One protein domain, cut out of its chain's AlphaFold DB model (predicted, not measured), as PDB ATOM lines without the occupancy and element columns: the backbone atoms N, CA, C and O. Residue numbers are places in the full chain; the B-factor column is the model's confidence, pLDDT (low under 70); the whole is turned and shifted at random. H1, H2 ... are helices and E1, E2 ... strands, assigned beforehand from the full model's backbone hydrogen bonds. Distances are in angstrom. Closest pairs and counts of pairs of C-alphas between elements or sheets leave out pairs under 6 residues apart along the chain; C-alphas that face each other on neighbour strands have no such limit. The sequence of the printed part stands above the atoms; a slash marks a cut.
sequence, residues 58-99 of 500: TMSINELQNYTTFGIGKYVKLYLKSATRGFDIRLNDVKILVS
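This is residues 58 to 99 of the 500 residues of the protein "Peptidase_M13 domain-containing protein" of Panagrellus redivivus (UniProt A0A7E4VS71). A tiny ladder of two short strands, E1 and E2, lies near the short helix H1, which forms a helical hairpin with the longer helix H2. From the end of H2 a long loop swings out and folds back to E2, and residues 82 to 88 stick out. The printed part has 42 residues, with two named helices and two named strands in the order E1, H1, H2, E2; the sheet is antiparallel and the class is mixed, helices and strands. The whole is compact, with a radius of gyration of the C-alphas of 10.3 A, but elongated, spanning 30 by 19 by 14 A.

Strand E1 is residues 58 to 60, 7.0 A long, starting at C-alpha 58 (-16.668, -30.784, 9.382). Strand E2, residues 95 to 98, measures 9.4 A and ends at C-alpha 98 (-18.600, -25.080, 10.799). Helix H1 is residues 61 to 67, 9.8 A. Helix H2, residues 72 to 83, measures 16.6 A and begins at C-alpha 72 (-25.779, -26.816, 20.222).

E1 and E2 are antiparallel neighbours, their directions 128 degrees apart. N 59 and O 96 are 2.9 A apart and N 96 and O 59 are 2.8 A apart, both within hydrogen-bond range. The closest C-alphas of H1 and E2, those of Ile 61 and Lys 95, are 7.4 A apart. H1 and H2 touch, H2 with residues 72 to 77 alone; the closest C-alphas, of Gln 65 and Gly 73, are 3.8 A apart. This hairpin has a shallow tilt of 23 degrees, opposite ways. E1 and H2 are only just apart, at 8.4 A between their closest C-alphas. In H1 and H2 every O i to N i+4 pair is within hydrogen-bond range.

The C-alphas farthest apart, of Thr 69 and Gly 86, are 30.9 A apart. The printed part has no cut. The link from H2 to E2, 11 residues, is long. The mean pLDDT of the printed part is 81.1, and no printed residue is under 70.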
ATOM      1  N   THR A  58     -15.460 -29.968   9.307       76.50
ATOM      2  CA  THR A  58     -16.668 -30.784   9.382       76.50
ATOM      3  C   THR A  58     -16.741 -31.458  10.740       76.50
ATOM      4  O   THR A  58     -15.796 -32.141  11.128       76.50
ATOM      5  N   MET A  59     -17.857 -31.276  11.442       83.19
ATOM      6  CA  MET A  59     -18.140 -31.922  12.723       83.19
ATOM      7  C   MET A  59     -19.395 -32.790  12.630       83.19
ATOM      8  O   MET A  59     -20.355 -32.463  11.929       83.19
ATOM      9  N   SER A  60     -19.412 -33.888  13.374       87.88
ATOM     10  CA  SER A  60     -20.618 -34.649  13.685       87.88
ATOM     11  C   SER A  60     -21.485 -33.916  14.713       87.88
ATOM     12  O   SER A  60     -21.029 -33.046  15.458       87.88
ATOM     13  N   ILE A  61     -22.753 -34.316  14.816       87.38
ATOM     14  CA  ILE A  61     -23.691 -33.772  15.811       87.38
ATOM     15  C   ILE A  61     -23.175 -33.965  17.247       87.38
ATOM     16  O   ILE A  61     -23.387 -33.102  18.097       87.38
ATOM     17  N   ASN A  62     -22.497 -35.084  17.526       87.31
ATOM     18  CA  ASN A  62     -21.953 -35.374  18.854       87.31
ATOM     19  C   ASN A  62     -20.727 -34.508  19.170       87.31
ATOM     20  O   ASN A  62     -20.580 -34.054  20.301       87.31
ATOM     21  N   GLU A  63     -19.872 -34.244  18.182       88.00
ATOM     22  CA  GLU A  63     -18.748 -33.316  18.344       88.00
ATOM     23  C   GLU A  63     -19.263 -31.897  18.611       88.00
ATOM     24  O   GLU A  63     -18.857 -31.284  19.593       88.00
ATOM     25  N   LEU A  64     -20.252 -31.424  17.845       87.00
ATOM     26  CA  LEU A  64     -20.918 -30.132  18.068       87.00
ATOM     27  C   LEU A  64     -21.600 -30.026  19.437       87.00
ATOM     28  O   LEU A  64     -21.550 -28.978  20.082       87.00
ATOM     29  N   GLN A  65     -22.236 -31.106  19.893       87.94
ATOM     30  CA  GLN A  65     -22.832 -31.180  21.226       87.94
ATOM     31  C   GLN A  65     -21.793 -30.936  22.325       87.94
ATOM     32  O   GLN A  65     -22.115 -30.283  23.311       87.94
ATOM     33  N   ASN A  66     -20.579 -31.458  22.160       87.50
ATOM     34  CA  ASN A  66     -19.518 -31.343  23.159       87.50
ATOM     35  C   ASN A  66     -18.664 -30.080  22.978       87.50
ATOM     36  O   ASN A  66     -17.956 -29.692  23.901       87.50
ATOM     37  N   TYR A  67     -18.725 -29.442  21.807       83.31
ATOM     38  CA  TYR A  67     -17.946 -28.244  21.491       83.31
ATOM     39  C   TYR A  67     -18.462 -26.987  22.204       83.31
ATOM     40  O   TYR A  67     -17.697 -26.071  22.486       83.31
ATOM     41  N   THR A  68     -19.762 -26.934  22.495       81.75
ATOM     42  CA  THR A  68     -20.407 -25.781  23.142       81.75
ATOM     43  C   THR A  68     -20.964 -26.175  24.506       81.75
ATOM     44  O   THR A  68     -21.525 -27.257  24.669       81.75
ATOM     45  N   THR A  69     -20.862 -25.287  25.489       81.62
ATOM     46  CA  THR A  69     -21.327 -25.503  26.868       81.62
ATOM     47  C   THR A  69     -22.844 -25.655  26.948       81.62
ATOM     48  O   THR A  69     -23.342 -26.433  27.757       81.62
ATOM     49  N   PHE A  70     -23.585 -24.974  26.070       80.75
ATOM     50  CA  PHE A  70     -25.042 -25.097  25.955       80.75
ATOM     51  C   PHE A  70     -25.489 -26.280  25.080       80.75
ATOM     52  O   PHE A  70     -26.683 -26.570  24.984       80.75
ATOM     53  N   GLY A  71     -24.552 -26.989  24.444       82.62
ATOM     54  CA  GLY A  71     -24.852 -28.203  23.700       82.62
ATOM     55  C   GLY A  71     -25.647 -27.977  22.415       82.62
ATOM     56  O   GLY A  71     -26.717 -28.564  22.233       82.62
ATOM     57  N   ILE A  72     -25.124 -27.157  21.498       84.50
ATOM     58  CA  ILE A  72     -25.779 -26.816  20.222       84.50
ATOM     59  C   ILE A  72     -26.186 -28.049  19.401       84.50
ATOM     60  O   ILE A  72     -27.230 -28.044  18.742       84.50
ATOM     61  N   GLY A  73     -25.419 -29.141  19.489       85.50
ATOM     62  CA  GLY A  73     -25.707 -30.400  18.797       85.50
ATOM     63  C   GLY A  73     -27.111 -30.949  19.083       85.50
ATOM     64  O   GLY A  73     -27.763 -31.464  18.175       85.50
ATOM     65  N   LYS A  74     -27.648 -30.774  20.297       87.69
ATOM     66  CA  LYS A  74     -29.013 -31.183  20.668       87.69
ATOM     67  C   LYS A  74     -30.059 -30.426  19.857       87.69
ATOM     68  O   LYS A  74     -31.012 -31.041  19.379       87.69
ATOM     69  N   TYR A  75     -29.881 -29.120  19.683       85.69
ATOM     70  CA  TYR A  75     -30.797 -28.277  18.914       85.69
ATOM     71  C   TYR A  75     -30.726 -28.602  17.426       85.69
ATOM     72  O   TYR A  75     -31.766 -28.784  16.793       85.69
ATOM     73  N   VAL A  76     -29.519 -28.799  16.891       85.94
ATOM     74  CA  VAL A  76     -29.336 -29.255  15.506       85.94
ATOM     75  C   VAL A  76     -29.991 -30.621  15.294       85.94
ATOM     76  O   VAL A  76     -30.714 -30.820  14.321       85.94
ATOM     77  N   LYS A  77     -29.837 -31.552  16.241       87.25
ATOM     78  CA  LYS A  77     -30.498 -32.864  16.201       87.25
ATOM     79  C   LYS A  77     -32.021 -32.744  16.200       87.25
ATOM     80  O   LYS A  77     -32.678 -33.486  15.474       87.25
ATOM     81  N   LEU A  78     -32.593 -31.849  17.008       86.94
ATOM     82  CA  LEU A  78     -34.038 -31.595  17.036       86.94
ATOM     83  C   LEU A  78     -34.529 -30.997  15.715       86.94
ATOM     84  O   LEU A  78     -35.536 -31.464  15.180       86.94
ATOM     85  N   TYR A  79     -33.799 -30.023  15.172       84.38
ATOM     86  CA  TYR A  79     -34.091 -29.430  13.872       84.38
ATOM     87  C   TYR A  79     -34.072 -30.489  12.765       84.38
ATOM     88  O   TYR A  79     -35.067 -30.649  12.063       84.38
ATOM     89  N   LEU A  80     -33.003 -31.285  12.679       83.25
ATOM     90  CA  LEU A  80     -32.875 -32.336  11.672       83.25
ATOM     91  C   LEU A  80     -33.960 -33.402  11.829       83.25
ATOM     92  O   LEU A  80     -34.611 -33.724  10.849       83.25
ATOM     93  N   LYS A  81     -34.255 -33.881  13.045       84.94
ATOM     94  CA  LYS A  81     -35.378 -34.814  13.268       84.94
ATOM     95  C   LYS A  81     -36.723 -34.250  12.809       84.94
ATOM     96  O   LYS A  81     -37.570 -35.008  12.343       84.94
ATOM     97  N   SER A  82     -36.941 -32.946  12.984       83.06
ATOM     98  CA  SER A  82     -38.144 -32.282  12.483       83.06
ATOM     99  C   SER A  82     -38.146 -32.210  10.958       83.06
ATOM    100  O   SER A  82     -39.193 -32.459  10.368       83.06
ATOM    101  N   ALA A  83     -37.017 -31.854  10.344       76.81
ATOM    102  CA  ALA A  83     -36.885 -31.675   8.899       76.81
ATOM    103  C   ALA A  83     -36.922 -33.009   8.134       76.81
ATOM    104  O   ALA A  83     -37.452 -33.087   7.031       76.81
ATOM    105  N   THR A  84     -36.410 -34.086   8.734       76.12
ATOM    106  CA  THR A  84     -36.338 -35.424   8.129       76.12
ATOM    107  C   THR A  84     -37.475 -36.352   8.553       76.12
ATOM    108  O   THR A  84     -37.419 -37.560   8.316       76.12
ATOM    109  N   ARG A  85     -38.525 -35.826   9.196       79.94
ATOM    110  CA  ARG A  85     -39.650 -36.636   9.680       79.94
ATOM    111  C   ARG A  85     -40.300 -37.399   8.517       79.94
ATOM    112  O   ARG A  85     -40.793 -36.790   7.577       79.94
ATOM    113  N   GLY A  86     -40.339 -38.730   8.619       74.94
ATOM    114  CA  GLY A  86     -40.862 -39.614   7.566       74.94
ATOM    115  C   GLY A  86     -39.795 -40.209   6.641       74.94
ATOM    116  O   GLY A  86     -40.134 -41.025   5.791       74.94
ATOM    117  N   PHE A  87     -38.521 -39.860   6.834       73.69
ATOM    118  CA  PHE A  87     -37.383 -40.432   6.116       73.69
ATOM    119  C   PHE A  87     -36.472 -41.202   7.080       73.69
ATOM    120  O   PHE A  87     -36.202 -40.743   8.193       73.69
ATOM    121  N   ASP A  88     -35.980 -42.367   6.654       72.00
ATOM    122  CA  ASP A  88     -35.029 -43.169   7.435       72.00
ATOM    123  C   ASP A  88     -33.604 -42.626   7.257       72.00
ATOM    124  O   ASP A  88     -32.833 -43.082   6.413       72.00
ATOM    125  N   ILE A  89     -33.280 -41.570   8.009       73.25
ATOM    126  CA  ILE A  89     -31.981 -40.893   7.933       73.25
ATOM    127  C   ILE A  89     -31.196 -41.120   9.211       73.25
ATOM    128  O   ILE A  89     -31.583 -40.701  10.308       73.25
ATOM    129  N   ARG A  90     -30.026 -41.738   9.049       77.50
ATOM    130  CA  ARG A  90     -29.058 -41.941  10.122       77.50
ATOM    131  C   ARG A  90     -28.337 -40.629  10.406       77.50
ATOM    132  O   ARG A  90     -27.381 -40.260   9.737       77.50
ATOM    133  N   LEU A  91     -28.779 -39.932  11.450       78.50
ATOM    134  CA  LEU A  91     -28.192 -38.650  11.868       78.50
ATOM    135  C   LEU A  91     -26.704 -38.738  12.254       78.50
ATOM    136  O   LEU A  91     -26.029 -37.716  12.280       78.50
ATOM    137  N   ASN A  92     -26.193 -39.939  12.541       72.25
ATOM    138  CA  ASN A  92     -24.777 -40.159  12.840       72.25
ATOM    139  C   ASN A  92     -23.869 -39.945  11.616       72.25
ATOM    140  O   ASN A  92     -22.688 -39.668  11.797       72.25
ATOM    141  N   ASP A  93     -24.418 -40.029  10.401       72.75
ATOM    142  CA  ASP A  93     -23.672 -39.842   9.152       72.75
ATOM    143  C   ASP A  93     -23.665 -38.369   8.691       72.75
ATOM    144  O   ASP A  93     -23.021 -38.015   7.701       72.75
ATOM    145  N   VAL A  94     -24.373 -37.485   9.409       77.44
ATOM    146  CA  VAL A  94     -24.468 -36.058   9.080       77.44
ATOM    147  C   VAL A  94     -23.195 -35.338   9.512       77.44
ATOM    148  O   VAL A  94     -22.857 -35.288  10.696       77.44
ATOM    149  N   LYS A  95     -22.526 -34.727   8.533       78.69
ATOM    150  CA  LYS A  95     -21.397 -33.822   8.735       78.69
ATOM    151  C   LYS A  95     -21.850 -32.385   8.544       78.69
ATOM    152  O   LYS A  95     -22.467 -32.059   7.533       78.69
ATOM    153  N   ILE A  96     -21.533 -31.541   9.512       78.12
ATOM    154  CA  ILE A  96     -21.925 -30.135   9.545       78.12
ATOM    155  C   ILE A  96     -20.667 -29.318   9.291       78.12
ATOM    156  O   ILE A  96     -19.659 -29.531   9.959       78.12
ATOM    157  N   LEU A  97     -20.722 -28.430   8.299       72.31
ATOM    158  CA  LEU A  97     -19.662 -27.468   8.028       72.31
ATOM    159  C   LEU A  97     -19.734 -26.362   9.076       72.31
ATOM    160  O   LEU A  97     -20.812 -25.801   9.288       72.31
ATOM    161  N   VAL A  98     -18.619 -26.076   9.738       73.12
ATOM    162  CA  VAL A  98     -18.600 -25.080  10.799       73.12
ATOM    163  C   VAL A  98     -17.322 -24.254  10.789       73.12
ATOM    164  O   VAL A  98     -16.232 -24.805  10.636       73.12
ATOM    165  N   SER A  99     -17.484 -22.959  11.062       75.56
ATOM    166  CA  SER A  99     -16.405 -22.036  11.409       75.56
ATOM    167  C   SER A  99     -16.106 -22.130  12.919       75.56
ATOM    168  O   SER A  99     -16.977 -21.797  13.735       75.56
TER     169      SER A  99